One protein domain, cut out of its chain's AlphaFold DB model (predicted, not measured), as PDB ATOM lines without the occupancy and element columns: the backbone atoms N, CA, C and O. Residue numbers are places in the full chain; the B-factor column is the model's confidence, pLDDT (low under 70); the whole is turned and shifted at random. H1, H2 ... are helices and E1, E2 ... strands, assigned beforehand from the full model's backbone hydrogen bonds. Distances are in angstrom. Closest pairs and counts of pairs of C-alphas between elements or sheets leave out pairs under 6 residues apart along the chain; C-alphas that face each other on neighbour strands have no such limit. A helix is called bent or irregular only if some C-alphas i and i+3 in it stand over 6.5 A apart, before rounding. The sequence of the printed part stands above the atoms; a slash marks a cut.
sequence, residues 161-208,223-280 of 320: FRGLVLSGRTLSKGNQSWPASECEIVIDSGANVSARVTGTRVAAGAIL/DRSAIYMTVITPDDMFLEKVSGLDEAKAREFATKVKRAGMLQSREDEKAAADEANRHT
ATOM      1  N   PHE A 161      19.259  -2.335 -40.571       97.50
ATOM      2  CA  PHE A 161      19.035  -1.806 -41.910       97.50
ATOM      3  C   PHE A 161      18.146  -2.751 -42.723       97.50
ATOM      4  O   PHE A 161      18.501  -3.899 -42.956       97.50
ATOM      5  N   ARG A 162      16.977  -2.268 -43.171       95.31
ATOM      6  CA  ARG A 162      16.051  -3.017 -44.051       95.31
ATOM      7  C   ARG A 162      15.700  -4.432 -43.537       95.31
ATOM      8  O   ARG A 162      15.657  -5.382 -44.306       95.31
ATOM      9  N   GLY A 163      15.449  -4.567 -42.233       95.12
ATOM     10  CA  GLY A 163      15.095  -5.848 -41.599       95.12
ATOM     11  C   GLY A 163      16.283  -6.763 -41.279       95.12
ATOM     12  O   GLY A 163      16.081  -7.803 -40.661       95.12
ATOM     13  N   LEU A 164      17.505  -6.370 -41.651       97.19
ATOM     14  CA  LEU A 164      18.733  -6.963 -41.128       97.19
ATOM     15  C   LEU A 164      19.064  -6.312 -39.796       97.19
ATOM     16  O   LEU A 164      19.076  -5.080 -39.698       97.19
ATOM     17  N   VAL A 165      19.365  -7.125 -38.795       97.31
ATOM     18  CA  VAL A 165      19.759  -6.667 -37.465       97.31
ATOM     19  C   VAL A 165      21.145  -7.211 -37.166       97.31
ATOM     20  O   VAL A 165      21.382  -8.410 -37.244       97.31
ATOM     21  N   LEU A 166      22.076  -6.320 -36.843       97.12
ATOM     22  CA  LEU A 166      23.378  -6.679 -36.303       97.12
ATOM     23  C   LEU A 166      23.329  -6.457 -34.791       97.12
ATOM     24  O   LEU A 166      23.146  -5.325 -34.339       97.12
ATOM     25  N   SER A 167      23.496  -7.531 -34.025       94.50
ATOM     26  CA  SER A 167      23.496  -7.525 -32.562       94.50
ATOM     27  C   SER A 167      24.824  -8.080 -32.060       94.50
ATOM     28  O   SER A 167      25.028  -9.291 -32.000       94.50
ATOM     29  N   GLY A 168      25.760  -7.188 -31.724       93.06
ATOM     30  CA  GLY A 168      27.116  -7.577 -31.337       93.06
ATOM     31  C   GLY A 168      27.892  -8.188 -32.507       93.06
ATOM     32  O   GLY A 168      28.465  -7.452 -33.308       93.06
ATOM     33  N   ARG A 169      27.924  -9.523 -32.586       94.50
ATOM     34  CA  ARG A 169      28.626 -10.308 -33.625       94.50
ATOM     35  C   ARG A 169      27.708 -11.180 -34.463       94.50
ATOM     36  O   ARG A 169      28.177 -11.976 -35.264       94.50
ATOM     37  N   THR A 170      26.408 -11.027 -34.287       96.19
ATOM     38  CA  THR A 170      25.420 -11.865 -34.949       96.19
ATOM     39  C   THR A 170      24.606 -11.010 -35.903       96.19
ATOM     40  O   THR A 170      24.026 -10.006 -35.485       96.19
ATOM     41  N   LEU A 171      24.576 -11.398 -37.177       97.12
ATOM     42  CA  LEU A 171      23.704 -10.809 -38.188       97.12
ATOM     43  C   LEU A 171      22.437 -11.661 -38.294       97.12
ATOM     44  O   LEU A 171      22.527 -12.867 -38.494       97.12
ATOM     45  N   SER A 172      21.259 -11.057 -38.187       96.75
ATOM     46  CA  SER A 172      19.981 -11.759 -38.307       96.75
ATOM     47  C   SER A 172      19.052 -11.116 -39.331       96.75
ATOM     48  O   SER A 172      19.086  -9.905 -39.569       96.75
ATOM     49  N   LYS A 173      18.215 -11.951 -39.957       95.75
ATOM     50  CA  LYS A 173      17.146 -11.557 -40.884       95.75
ATOM     51  C   LYS A 173      15.923 -12.434 -40.619       95.75
ATOM     52  O   LYS A 173      15.922 -13.624 -40.926       95.75
ATOM     53  N   GLY A 174      14.869 -11.859 -40.043       94.12
ATOM     54  CA  GLY A 174      13.698 -12.639 -39.627       94.12
ATOM     55  C   GLY A 174      14.071 -13.699 -38.583       94.12
ATOM     56  O   GLY A 174      14.595 -13.354 -37.529       94.12
ATOM     57  N   ASN A 175      13.821 -14.977 -38.887       94.25
ATOM     58  CA  ASN A 175      14.104 -16.107 -37.986       94.25
ATOM     59  C   ASN A 175      15.489 -16.739 -38.206       94.25
ATOM     60  O   ASN A 175      15.808 -17.739 -37.566       94.25
ATOM     61  N   GLN A 176      16.284 -16.202 -39.132       94.94
ATOM     62  CA  GLN A 176      17.621 -16.700 -39.435       94.94
ATOM     63  C   GLN A 176      18.687 -15.799 -38.815       94.94
ATOM     64  O   GLN A 176      18.495 -14.588 -38.669       94.94
ATOM     65  N   SER A 177      19.806 -16.408 -38.435       96.25
ATOM     66  CA  SER A 177      20.879 -15.774 -37.682       96.25
ATOM     67  C   SER A 177      22.210 -16.416 -38.043       96.25
ATOM     68  O   SER A 177      22.311 -17.639 -38.047       96.25
ATOM     69  N   TRP A 178      23.227 -15.591 -38.271       96.81
ATOM     70  CA  TRP A 178      24.554 -16.015 -38.710       96.81
ATOM     71  C   TRP A 178      25.661 -15.271 -37.952       96.81
ATOM     72  O   TRP A 178      25.471 -14.108 -37.566       96.81
ATOM     73  N   PRO A 179      26.833 -15.897 -37.754       95.94
ATOM     74  CA  PRO A 179      28.050 -15.197 -37.362       95.94
ATOM     75  C   PRO A 179      28.395 -14.082 -38.356       95.94
ATOM     76  O   PRO A 179      28.401 -14.293 -39.569       95.94
ATOM     77  N   ALA A 180      28.721 -12.886 -37.867       96.25
ATOM     78  CA  ALA A 180      29.109 -11.773 -38.733       96.25
ATOM     79  C   ALA A 180      30.430 -12.042 -39.475       96.25
ATOM     80  O   ALA A 180      30.655 -11.447 -40.526       96.25
ATOM     81  N   SER A 181      31.291 -12.925 -38.951       95.38
ATOM     82  CA  SER A 181      32.524 -13.389 -39.613       95.38
ATOM     83  C   SER A 181      32.262 -14.175 -40.897       95.38
ATOM     84  O   SER A 181      33.109 -14.185 -41.785       95.38
ATOM     85  N   GLU A 182      31.088 -14.788 -41.013       94.69
ATOM     86  CA  GLU A 182      30.684 -15.596 -42.163       94.69
ATOM     87  C   GLU A 182      29.773 -14.829 -43.133       94.69
ATOM     88  O   GLU A 182      29.300 -15.378 -44.128       94.69
ATOM     89  N   CYS A 183      29.502 -13.554 -42.843       95.56
ATOM     90  CA  CYS A 183      28.638 -12.711 -43.655       95.56
ATOM     91  C   CYS A 183      29.448 -11.664 -44.422       95.56
ATOM     92  O   CYS A 183      30.288 -10.964 -43.854       95.56
ATOM     93  N   GLU A 184      29.115 -11.454 -45.694       95.38
ATOM     94  CA  GLU A 184      29.657 -10.357 -46.496       95.38
ATOM     95  C   GLU A 184      28.529  -9.447 -46.989       95.38
ATOM     96  O   GLU A 184      27.517  -9.908 -47.515       95.38
ATOM     97  N   ILE A 185      28.703  -8.131 -46.833       96.00
ATOM     98  CA  ILE A 185      27.787  -7.136 -47.396       96.00
ATOM     99  C   ILE A 185      28.529  -6.299 -48.430       96.00
ATOM    100  O   ILE A 185      29.460  -5.564 -48.100       96.00
ATOM    101  N   VAL A 186      28.062  -6.365 -49.675       94.44
ATOM    102  CA  VAL A 186      28.609  -5.616 -50.809       94.44
ATOM    103  C   VAL A 186      27.559  -4.642 -51.320       94.44
ATOM    104  O   VAL A 186      26.420  -5.022 -51.586       94.44
ATOM    105  N   ILE A 187      27.934  -3.373 -51.462       95.19
ATOM    106  CA  ILE A 187      27.051  -2.327 -51.984       95.19
ATOM    107  C   ILE A 187      27.586  -1.875 -53.327       95.19
ATOM    108  O   ILE A 187      28.659  -1.275 -53.401       95.19
ATOM    109  N   ASP A 188      26.802  -2.140 -54.361       93.12
ATOM    110  CA  ASP A 188      27.156  -1.888 -55.748       93.12
ATOM    111  C   ASP A 188      26.042  -1.116 -56.457       93.12
ATOM    112  O   ASP A 188      24.859  -1.203 -56.118       93.12
ATOM    113  N   SER A 189      26.418  -0.371 -57.494       90.56
ATOM    114  CA  SER A 189      25.455   0.158 -58.456       90.56
ATOM    115  C   SER A 189      24.915  -0.972 -59.336       90.56
ATOM    116  O   SER A 189      25.608  -1.957 -59.605       90.56
ATOM    117  N   GLY A 190      23.691  -0.833 -59.843       82.62
ATOM    118  CA  GLY A 190      23.037  -1.844 -60.674       82.62
ATOM    119  C   GLY A 190      23.836  -2.232 -61.921       82.62
ATOM    120  O   GLY A 190      23.740  -3.370 -62.378       82.62
ATOM    121  N   ALA A 191      24.678  -1.330 -62.436       80.81
ATOM    122  CA  ALA A 191      25.632  -1.640 -63.500       80.81
ATOM    123  C   ALA A 191      26.659  -2.718 -63.084       80.81
ATOM    124  O   ALA A 191      26.883  -3.669 -63.834       80.81
ATOM    125  N   ASN A 192      27.222  -2.618 -61.878       80.69
ATOM    126  CA  ASN A 192      28.295  -3.494 -61.389       80.69
ATOM    127  C   ASN A 192      27.788  -4.822 -60.811       80.69
ATOM    128  O   ASN A 192      28.484  -5.838 -60.894       80.69
ATOM    129  N   VAL A 193      26.561  -4.843 -60.281       75.75
ATOM    130  CA  VAL A 193      25.952  -6.047 -59.682       75.75
ATOM    131  C   VAL A 193      25.924  -7.211 -60.677       75.75
ATOM    132  O   VAL A 193      26.235  -8.345 -60.318       75.75
ATOM    133  N   SER A 194      25.596  -6.942 -61.945       67.31
ATOM    134  CA  SER A 194      25.475  -7.983 -62.977       67.31
ATOM    135  C   SER A 194      26.792  -8.727 -63.261       67.31
ATOM    136  O   SER A 194      26.795  -9.950 -63.427       67.31
ATOM    137  N   ALA A 195      27.919  -8.011 -63.251       70.31
ATOM    138  CA  ALA A 195      29.238  -8.586 -63.494       70.31
ATOM    139  C   ALA A 195      29.721  -9.419 -62.298       70.31
ATOM    140  O   ALA A 195      30.197 -10.544 -62.464       70.31
ATOM    141  N   ARG A 196      29.550  -8.904 -61.075       66.56
ATOM    142  CA  ARG A 196      30.086  -9.525 -59.856       66.56
ATOM    143  C   ARG A 196      29.322 -10.781 -59.449       66.56
ATOM    144  O   ARG A 196      29.940 -11.790 -59.121       66.56
ATOM    145  N   VAL A 197      27.995 -10.760 -59.573       62.56
ATOM    146  CA  VAL A 197      27.163 -11.941 -59.316       62.56
ATOM    147  C   VAL A 197      27.566 -13.103 -60.236       62.56
ATOM    148  O   VAL A 197      27.437 -14.252 -59.840       62.56
ATOM    149  N   THR A 198      28.108 -12.840 -61.428       58.50
ATOM    150  CA  THR A 198      28.597 -13.892 -62.335       58.50
ATOM    151  C   THR A 198      29.964 -14.449 -61.911       58.50
ATOM    152  O   THR A 198      30.199 -15.643 -62.059       58.50
ATOM    153  N   GLY A 199      30.847 -13.623 -61.335       56.31
ATOM    154  CA  GLY A 199      32.189 -14.028 -60.894       56.31
ATOM    155  C   GLY A 199      32.218 -14.775 -59.557       56.31
ATOM    156  O   GLY A 199      32.843 -15.830 -59.458       56.31
ATOM    157  N   THR A 200      31.491 -14.295 -58.541       55.81
ATOM    158  CA  THR A 200      31.436 -14.959 -57.220       55.81
ATOM    159  C   THR A 200      30.814 -16.360 -57.312       55.81
ATOM    160  O   THR A 200      31.189 -17.254 -56.556       55.81
ATOM    161  N   ARG A 201      29.951 -16.601 -58.314       52.56
ATOM    162  CA  ARG A 201      29.424 -17.934 -58.664       52.56
ATOM    163  C   ARG A 201      30.505 -18.941 -59.046       52.56
ATOM    164  O   ARG A 201      30.307 -20.119 -58.802       52.56
ATOM    165  N   VAL A 202      31.611 -18.522 -59.656       51.25
ATOM    166  CA  VAL A 202      32.661 -19.458 -60.100       51.25
ATOM    167  C   VAL A 202      33.572 -19.843 -58.933       51.25
ATOM    168  O   VAL A 202      33.996 -20.988 -58.846       51.25
ATOM    169  N   ALA A 203      33.813 -18.919 -57.998       47.91
ATOM    170  CA  ALA A 203      34.648 -19.181 -56.825       47.91
ATOM    171  C   ALA A 203      33.904 -19.950 -55.714       47.91
ATOM    172  O   ALA A 203      34.485 -20.838 -55.101       47.91
ATOM    173  N   ALA A 204      32.616 -19.662 -55.484       48.81
ATOM    174  CA  ALA A 204      31.792 -20.374 -54.496       48.81
ATOM    175  C   ALA A 204      31.045 -21.601 -55.077       48.81
ATOM    176  O   ALA A 204      30.568 -22.465 -54.340       48.81
ATOM    177  N   GLY A 205      30.938 -21.701 -56.407       39.31
ATOM    178  CA  GLY A 205      30.119 -22.692 -57.115       39.31
ATOM    179  C   GLY A 205      30.662 -24.117 -57.166       39.31
ATOM    180  O   GLY A 205      29.998 -24.976 -57.736       39.31
ATOM    181  N   ALA A 206      31.814 -24.405 -56.557       50.50
ATOM    182  CA  ALA A 206      32.243 -25.790 -56.361       50.50
ATOM    183  C   ALA A 206      31.537 -26.475 -55.169       50.50
ATOM    184  O   ALA A 206      31.576 -27.697 -55.081       50.50
ATOM    185  N   ILE A 207      30.878 -25.722 -54.270       49.38
ATOM    186  CA  ILE A 207      30.281 -26.275 -53.033       49.38
ATOM    187  C   ILE A 207      28.770 -25.966 -52.889       49.38
ATOM    188  O   ILE A 207      28.064 -26.699 -52.205       49.38
ATOM    189  N   LEU A 208      28.221 -24.959 -53.584       50.00
ATOM    190  CA  LEU A 208      26.854 -24.435 -53.355       50.00
ATOM    191  C   LEU A 208      25.868 -24.591 -54.537       50.00
ATOM    192  O   LEU A 208      24.997 -23.747 -54.750       50.00
ATOM    193  N   ASP A 223      17.377  -2.250 -62.645       80.00
ATOM    194  CA  ASP A 223      17.644  -0.855 -62.975       80.00
ATOM    195  C   ASP A 223      19.116  -0.529 -62.704       80.00
ATOM    196  O   ASP A 223      19.570  -0.549 -61.559       80.00
ATOM    197  N   ARG A 224      19.876  -0.234 -63.765       82.19
ATOM    198  CA  ARG A 224      21.314   0.051 -63.667       82.19
ATOM    199  C   ARG A 224      21.617   1.310 -62.853       82.19
ATOM    200  O   ARG A 224      22.734   1.429 -62.355       82.19
ATOM    201  N   SER A 225      20.645   2.216 -62.722       85.19
ATOM    202  CA  SER A 225      20.781   3.454 -61.949       85.19
ATOM    203  C   SER A 225      20.542   3.261 -60.450       85.19
ATOM    204  O   SER A 225      20.923   4.111 -59.648       85.19
ATOM    205  N   ALA A 226      19.940   2.139 -60.053       90.38
ATOM    206  CA  ALA A 226      19.678   1.847 -58.656       90.38
ATOM    207  C   ALA A 226      20.922   1.310 -57.944       90.38
ATOM    208  O   ALA A 226      21.787   0.673 -58.545       90.38
ATOM    209  N   ILE A 227      20.978   1.521 -56.633       93.94
ATOM    210  CA  ILE A 227      21.990   0.934 -55.757       93.94
ATOM    211  C   ILE A 227      21.409  -0.345 -55.172       93.94
ATOM    212  O   ILE A 227      20.232  -0.399 -54.802       93.94
ATOM    213  N   TYR A 228      22.224  -1.384 -55.089       93.94
ATOM    214  CA  TYR A 228      21.843  -2.649 -54.486       93.94
ATOM    215  C   TYR A 228      22.832  -3.032 -53.395       93.94
ATOM    216  O   TYR A 228      24.038  -2.827 -53.517       93.94
ATOM    217  N   MET A 229      22.294  -3.615 -52.333       95.06
ATOM    218  CA  MET A 229      23.051  -4.233 -51.261       95.06
ATOM    219  C   MET A 229      22.898  -5.743 -51.397       95.06
ATOM    220  O   MET A 229      21.794  -6.277 -51.276       95.06
ATOM    221  N   THR A 230      24.007  -6.411 -51.677       93.94
ATOM    222  CA  THR A 230      24.110  -7.868 -51.697       93.94
ATOM    223  C   THR A 230      24.578  -8.321 -50.325       93.94
ATOM    224  O   THR A 230      25.612  -7.855 -49.855       93.94
ATOM    225  N   VAL A 231      23.821  -9.205 -49.685       94.38
ATOM    226  CA  VAL A 231      24.189  -9.847 -48.421       94.38
ATOM    227  C   VAL A 231      24.428 -11.314 -48.716       94.38
ATOM    228  O   VAL A 231      23.516 -11.994 -49.177       94.38
ATOM    229  N   ILE A 232      25.647 -11.774 -48.482       93.44
ATOM    230  CA  ILE A 232      26.077 -13.158 -48.657       93.44
ATOM    231  C   ILE A 232      26.178 -13.759 -47.256       93.44
ATOM    232  O   ILE A 232      26.872 -13.199 -46.408       93.44
ATOM    233  N   THR A 233      25.464 -14.852 -47.009       94.62
ATOM    234  CA  THR A 233      25.534 -15.648 -45.777       94.62
ATOM    235  C   THR A 233      25.942 -17.087 -46.131       94.62
ATOM    236  O   THR A 233      25.972 -17.426 -47.317       94.62
ATOM    237  N   PRO A 234      26.263 -17.953 -45.150       89.94
ATOM    238  CA  PRO A 234      26.560 -19.366 -45.410       89.94
ATOM    239  C   PRO A 234      25.445 -20.109 -46.151       89.94
ATOM    240  O   PRO A 234      25.719 -20.987 -46.968       89.94
ATOM    241  N   ASP A 235      24.196 -19.745 -45.859       87.38
ATOM    242  CA  ASP A 235      23.025 -20.470 -46.346       87.38
ATOM    243  C   ASP A 235      22.472 -19.897 -47.656       87.38
ATOM    244  O   ASP A 235      21.907 -20.641 -48.459       87.38
ATOM    245  N   ASP A 236      22.564 -18.577 -47.863       85.06
ATOM    246  CA  ASP A 236      21.884 -17.904 -48.973       85.06
ATOM    247  C   ASP A 236      22.528 -16.554 -49.350       85.06
ATOM    248  O   ASP A 236      23.407 -16.015 -48.675       85.06
ATOM    249  N   MET A 237      22.060 -15.973 -50.454       87.12
ATOM    250  CA  MET A 237      22.425 -14.637 -50.901       87.12
ATOM    251  C   MET A 237      21.179 -13.785 -51.164       87.12
ATOM    252  O   MET A 237      20.354 -14.079 -52.027       87.12
ATOM    253  N   PHE A 238      21.100 -12.638 -50.492       86.69
ATOM    254  CA  PHE A 238      19.995 -11.691 -50.618       86.69
ATOM    255  C   PHE A 238      20.428 -10.444 -51.386       86.69
ATOM    256  O   PHE A 238      21.507  -9.906 -51.151       86.69
ATOM    257  N   LEU A 239      19.566  -9.933 -52.269       89.94
ATOM    258  CA  LEU A 239      19.834  -8.712 -53.030       89.94
ATOM    259  C   LEU A 239      18.742  -7.667 -52.799       89.94
ATOM    260  O   LEU A 239      17.693  -7.692 -53.447       89.94
ATOM    261  N   GLU A 240      19.027  -6.706 -51.927       92.62
ATOM    262  CA  GLU A 240      18.102  -5.649 -51.521       92.62
ATOM    263  C   GLU A 240      18.330  -4.375 -52.344       92.62
ATOM    264  O   GLU A 240      19.465  -3.931 -52.535       92.62
ATOM    265  N   LYS A 241      17.254  -3.758 -52.847       93.69
ATOM    266  CA  LYS A 241      17.341  -2.449 -53.514       93.69
ATOM    267  C   LYS A 241      17.483  -1.359 -52.450       93.69
ATOM    268  O   LYS A 241      16.646  -1.253 -51.556       93.69
ATOM    269  N   VAL A 242      18.506  -0.523 -52.577       95.75
ATOM    270  CA  VAL A 242      18.787   0.596 -51.674       95.75
ATOM    271  C   VAL A 242      18.397   1.900 -52.363       95.75
ATOM    272  O   VAL A 242      18.675   2.102 -53.546       95.75
ATOM    273  N   SER A 243      17.714   2.786 -51.637       93.88
ATOM    274  CA  SER A 243      17.433   4.130 -52.143       93.88
ATOM    275  C   SER A 243      18.723   4.956 -52.139       93.88
ATOM    276  O   SER A 243      19.550   4.784 -51.248       93.88
ATOM    277  N   GLY A 244      18.900   5.878 -53.091       92.19
ATOM    278  CA  GLY A 244      20.087   6.751 -53.100       92.19
ATOM    279  C   GLY A 244      20.259   7.539 -51.792       92.19
ATOM    280  O   GLY A 244      21.371   7.701 -51.305       92.19
ATOM    281  N   LEU A 245      19.147   7.934 -51.159       94.25
ATOM    282  CA  LEU A 245      19.143   8.624 -49.862       94.25
ATOM    283  C   LEU A 245      19.623   7.740 -48.698       94.25
ATOM    284  O   LEU A 245      20.112   8.254 -47.693       94.25
ATOM    285  N   ASP A 246      19.492   6.419 -48.822       96.75
ATOM    286  CA  ASP A 246      19.900   5.451 -47.803       96.75
ATOM    287  C   ASP A 246      21.285   4.842 -48.074       96.75
ATOM    288  O   ASP A 246      21.749   4.035 -47.267       96.75
ATOM    289  N   GLU A 247      21.966   5.204 -49.167       95.75
ATOM    290  CA  GLU A 247      23.263   4.621 -49.535       95.75
ATOM    291  C   GLU A 247      24.290   4.761 -48.406       95.75
ATOM    292  O   GLU A 247      24.936   3.783 -48.024       95.75
ATOM    293  N   ALA A 248      24.413   5.963 -47.835       96.88
ATOM    294  CA  ALA A 248      25.353   6.226 -46.749       96.88
ATOM    295  C   ALA A 248      25.082   5.323 -45.533       96.88
ATOM    296  O   ALA A 248      26.010   4.740 -44.975       96.88
ATOM    297  N   LYS A 249      23.803   5.131 -45.178       96.81
ATOM    298  CA  LYS A 249      23.386   4.255 -44.073       96.81
ATOM    299  C   LYS A 249      23.658   2.785 -44.378       96.81
ATOM    300  O   LYS A 249      24.103   2.056 -43.495       96.81
ATOM    301  N   ALA A 250      23.433   2.351 -45.619       97.12
ATOM    302  CA  ALA A 250      23.763   0.997 -46.048       97.12
ATOM    303  C   ALA A 250      25.273   0.740 -45.921       97.12
ATOM    304  O   ALA A 250      25.679  -0.273 -45.357       97.12
ATOM    305  N   ARG A 251      26.117   1.676 -46.387       97.12
ATOM    306  CA  ARG A 251      27.587   1.567 -46.299       97.12
ATOM    307  C   ARG A 251      28.077   1.561 -44.858       97.12
ATOM    308  O   ARG A 251      28.960   0.771 -44.518       97.12
ATOM    309  N   GLU A 252      27.491   2.393 -44.004       96.62
ATOM    310  CA  GLU A 252      27.770   2.367 -42.570       96.62
ATOM    311  C   GLU A 252      27.415   1.001 -41.967       96.62
ATOM    312  O   GLU A 252      28.229   0.411 -41.255       96.62
ATOM    313  N   PHE A 253      26.240   0.454 -42.294       97.38
ATOM    314  CA  PHE A 253      25.814  -0.862 -41.821       97.38
ATOM    315  C   PHE A 253      26.747  -1.984 -42.301       97.38
ATOM    316  O   PHE A 253      27.206  -2.782 -41.487       97.38
ATOM    317  N   ALA A 254      27.119  -1.998 -43.584       97.12
ATOM    318  CA  ALA A 254      28.087  -2.949 -44.134       97.12
ATOM    319  C   ALA A 254      29.450  -2.864 -43.421       97.12
ATOM    320  O   ALA A 254      30.064  -3.883 -43.103       97.12
ATOM    321  N   THR A 255      29.899  -1.647 -43.097       96.75
ATOM    322  CA  THR A 255      31.143  -1.417 -42.348       96.75
ATOM    323  C   THR A 255      31.053  -1.968 -40.923       96.75
ATOM    324  O   THR A 255      32.013  -2.573 -40.443       96.75
ATOM    325  N   LYS A 256      29.902  -1.811 -40.253       96.25
ATOM    326  CA  LYS A 256      29.652  -2.398 -38.925       96.25
ATOM    327  C   LYS A 256      29.686  -3.924 -38.963       96.25
ATOM    328  O   LYS A 256      30.363  -4.509 -38.124       96.25
ATOM    329  N   VAL A 257      29.043  -4.555 -39.951       96.62
ATOM    330  CA  VAL A 257      29.076  -6.021 -40.120       96.62
ATOM    331  C   VAL A 257      30.505  -6.507 -40.343       96.62
ATOM    332  O   VAL A 257      30.969  -7.380 -39.615       96.62
ATOM    333  N   LYS A 258      31.257  -5.871 -41.251       96.19
ATOM    334  CA  LYS A 258      32.665  -6.218 -41.496       96.19
ATOM    335  C   LYS A 258      33.525  -6.074 -40.237       96.19
ATOM    336  O   LYS A 258      34.353  -6.936 -39.949       96.19
ATOM    337  N   ARG A 259      33.343  -4.994 -39.470       94.94
ATOM    338  CA  ARG A 259      34.058  -4.789 -38.201       94.94
ATOM    339  C   ARG A 259      33.710  -5.867 -37.177       94.94
ATOM    340  O   ARG A 259      34.617  -6.377 -36.526       94.94
ATOM    341  N   ALA A 260      32.430  -6.210 -37.046       94.56
ATOM    342  CA  ALA A 260      31.973  -7.268 -36.154       94.56
ATOM    343  C   ALA A 260      32.573  -8.631 -36.537       94.56
ATOM    344  O   ALA A 260      33.086  -9.322 -35.659       94.56
ATOM    345  N   GLY A 261      32.601  -8.959 -37.833       94.50
ATOM    346  CA  GLY A 261      33.219 -10.182 -38.340       94.50
ATOM    347  C   GLY A 261      34.718 -10.262 -38.055       94.50
ATOM    348  O   GLY A 261      35.178 -11.255 -37.506       94.50
ATOM    349  N   MET A 262      35.477  -9.187 -38.302       93.62
ATOM    350  CA  MET A 262      36.914  -9.157 -37.981       93.62
ATOM    351  C   MET A 262      37.202  -9.341 -36.484       93.62
ATOM    352  O   MET A 262      38.200  -9.959 -36.120       93.62
ATOM    353  N   LEU A 263      36.363  -8.779 -35.607       90.69
ATOM    354  CA  LEU A 263      36.506  -8.967 -34.160       90.69
ATOM    355  C   LEU A 263      36.217 -10.408 -33.745       90.69
ATOM    356  O   LEU A 263      36.889 -10.914 -32.854       90.69
ATOM    357  N   GLN A 264      35.237 -11.049 -34.380       91.12
ATOM    358  CA  GLN A 264      34.925 -12.449 -34.131       91.12
ATOM    359  C   GLN A 264      36.085 -13.354 -34.557       91.12
ATOM    360  O   GLN A 264      36.598 -14.087 -33.723       91.12
ATOM    361  N   SER A 265      36.590 -13.204 -35.787       90.69
ATOM    362  CA  SER A 265      37.707 -14.019 -36.286       90.69
ATOM    363  C   SER A 265      38.957 -13.917 -35.408       90.69
ATOM    364  O   SER A 265      39.611 -14.921 -35.163       90.69
ATOM    365  N   ARG A 266      39.268 -12.730 -34.869       91.06
ATOM    366  CA  ARG A 266      40.391 -12.559 -33.927       91.06
ATOM    367  C   ARG A 266      40.200 -13.311 -32.618       91.06
ATOM    368  O   ARG A 266      41.180 -13.752 -32.024       91.06
ATOM    369  N   GLU A 267      38.973 -13.383 -32.121       88.94
ATOM    370  CA  GLU A 267      38.696 -14.142 -30.907       88.94
ATOM    371  C   GLU A 267      38.710 -15.639 -31.161       88.94
ATOM    372  O   GLU A 267      39.245 -16.356 -30.324       88.94
ATOM    373  N   ASP A 268      38.220 -16.089 -32.313       88.12
ATOM    374  CA  ASP A 268      38.307 -17.492 -32.717       88.12
ATOM    375  C   ASP A 268      39.779 -17.910 -32.902       88.12
ATOM    376  O   ASP A 268      40.203 -18.940 -32.382       88.12
ATOM    377  N   GLU A 269      40.603 -17.068 -33.540       90.75
ATOM    378  CA  GLU A 269      42.058 -17.260 -33.648       90.75
ATOM    379  C   GLU A 269      42.738 -17.285 -32.276       90.75
ATOM    380  O   GLU A 269      43.594 -18.131 -32.021       90.75
ATOM    381  N   LYS A 270      42.361 -16.371 -31.372       91.44
ATOM    382  CA  LYS A 270      42.906 -16.338 -30.011       91.44
ATOM    383  C   LYS A 270      42.490 -17.571 -29.214       91.44
ATOM    384  O   LYS A 270      43.331 -18.144 -28.533       91.44
ATOM    385  N   ALA A 271      41.231 -17.988 -29.304       87.56
ATOM    386  CA  ALA A 271      40.731 -19.186 -28.643       87.56
ATOM    387  C   ALA A 271      41.452 -20.434 -29.165       87.56
ATOM    388  O   ALA A 271      41.913 -21.242 -28.362       87.56
ATOM    389  N   ALA A 272      41.645 -20.539 -30.482       87.75
ATOM    390  CA  ALA A 272      42.420 -21.611 -31.096       87.75
ATOM    391  C   ALA A 272      43.898 -21.582 -30.663       87.75
ATOM    392  O   ALA A 272      44.484 -22.630 -30.402       87.75
ATOM    393  N   ALA A 273      44.505 -20.398 -30.537       88.50
ATOM    394  CA  ALA A 273      45.874 -20.247 -30.048       88.50
ATOM    395  C   ALA A 273      46.008 -20.605 -28.559       88.50
ATOM    396  O   ALA A 273      46.965 -21.276 -28.174       88.50
ATOM    397  N   ASP A 274      45.053 -20.197 -27.723       85.44
ATOM    398  CA  ASP A 274      45.002 -20.542 -26.301       85.44
ATOM    399  C   ASP A 274      44.782 -22.051 -26.119       85.44
ATOM    400  O   ASP A 274      45.416 -22.670 -25.264       85.44
ATOM    401  N   GLU A 275      43.934 -22.666 -26.945       82.88
ATOM    402  CA  GLU A 275      43.726 -24.111 -26.970       82.88
ATOM    403  C   GLU A 275      44.985 -24.851 -27.430       82.88
ATOM    404  O   GLU A 275      45.421 -25.784 -26.754       82.88
ATOM    405  N   ALA A 276      45.646 -24.398 -28.495       81.56
ATOM    406  CA  ALA A 276      46.937 -24.941 -28.911       81.56
ATOM    407  C   ALA A 276      47.987 -24.808 -27.796       81.56
ATOM    408  O   ALA A 276      48.708 -25.758 -27.504       81.56
ATOM    409  N   ASN A 277      48.039 -23.667 -27.104       82.38
ATOM    410  CA  ASN A 277      48.969 -23.452 -25.999       82.38
ATOM    411  C   ASN A 277      48.660 -24.341 -24.784       82.38
ATOM    412  O   ASN A 277      49.585 -24.818 -24.133       82.38
ATOM    413  N   ARG A 278      47.383 -24.629 -24.494       76.81
ATOM    414  CA  ARG A 278      47.001 -25.608 -23.460       76.81
ATOM    415  C   ARG A 278      47.498 -27.012 -23.796       76.81
ATOM    416  O   ARG A 278      47.983 -27.699 -22.902       76.81
ATOM    417  N   HIS A 279      47.440 -27.410 -25.066       73.94
ATOM    418  CA  HIS A 279      47.991 -28.691 -25.512       73.94
ATOM    419  C   HIS A 279      49.529 -28.716 -25.416       73.94
ATOM    420  O   HIS A 279      50.096 -29.724 -25.005       73.94
ATOM    421  N   THR A 280      50.214 -27.600 -25.693       67.19
ATOM    422  CA  THR A 280      51.683 -27.516 -25.576       67.19
ATOM    423  C   THR A 280      52.166 -27.436 -24.123       67.19
ATOM    424  O   THR A 280      53.187 -28.025 -23.776       67.19
TER     425      THR A 280
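Overview. This is residues 161 to 208 and 223 to 280 of the 320 residues of an uncharacterized protein of Arthrobacter sp. Soil761 (UniProt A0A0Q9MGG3). One long helix, H2, runs across two small three-stranded sheets, covering one face of each, and its far end, residues 269 to 280, sticks out as an arm. A shorter helix, H1, covers the other face of the sheet E4 E5 E6, and its residues 198 to 204 stick out too. The printed part has 106 residues, with two named helices and six named strands in the order E1 E2 E3 E4 H1 E5 E6 H2. Both sheets, E1 - E2 - E3 and E4 - E5 - E6, are antiparallel, and the class is mixed, helices and strands. The whole is loose, with a radius of gyration of the C-alphas of 16.1 A, and elongated, spanning 57 by 31 by 24 A.

Along the chain. E1, residues 164 to 167, begins at C-alpha 164 (18.733, -6.963, -41.128) and is 9.8 A long. E2, residues 170 to 173, is 10.2 A long, and E3, residues 176 to 179, 10.7 A. E4, residues 184 to 189, is 16.5 A long. H1, residues 190 to 204, begins at C-alpha 190 (23.037, -1.844, -60.674) and is 21.4 A long; it is neither bent nor irregular, but only just: C-alphas 191 and 194 are 6.4 A apart. E5, residues 227 to 232, is 16.3 A long, and E6, residues 237 to 242, 15.7 A. H2, residues 244 to 280, is 54.1 A long and ends at C-alpha 280 (51.683, -27.516, -25.576); it is irregular, with C-alphas 245 and 248 at 7.3 A.

Arrangement. E1 E2 E3 form a meander, each strand the antiparallel neighbour of the one before; N 165 and O 172 are 2.9 A apart, N 178 and O 171 2.8 A. H2 is on this sheet, two layers, at a height of 8.2 A, slantwise to the strands; the closest C-alphas of E1 and H2 are those of Leu 166 and Val 257, 6.9 A. In the other sheet, N 186 and O 230 of E4 and E5 are 2.9 A apart, and N 231 and O 238 of the hairpin E5 and E6 2.8 A. H2 and H1 lie on opposite faces of it, three layers with the sheet between, at heights of 9.1 A and 10.2 A. Both run along the strands. The closest C-alphas of E4 and H2 are those of Ile 185 and Ala 254, 5.3 A; of H1 and E5, those of Gly 190 and Ile 227, 5.7 A. H1 and H2 are apart. O i to N i+4 pairs are within hydrogen-bond range in 31 of 33 for H2 and 5 of 11 for H1, where 6 of 12 O i to N i+3 pairs are.

Size, cuts and confidence. The C-alphas of Asp 223 and Thr 280 are the two farthest apart, 57.2 A. Residues 209 to 222 are not printed, and C-alphas 208 and 223 are 27.1 A apart across this cut. The links that are printed whole are tight. The mean pLDDT of the printed part is 86.5; residue 194, residues 196 to 208 and residue 280 are under 70.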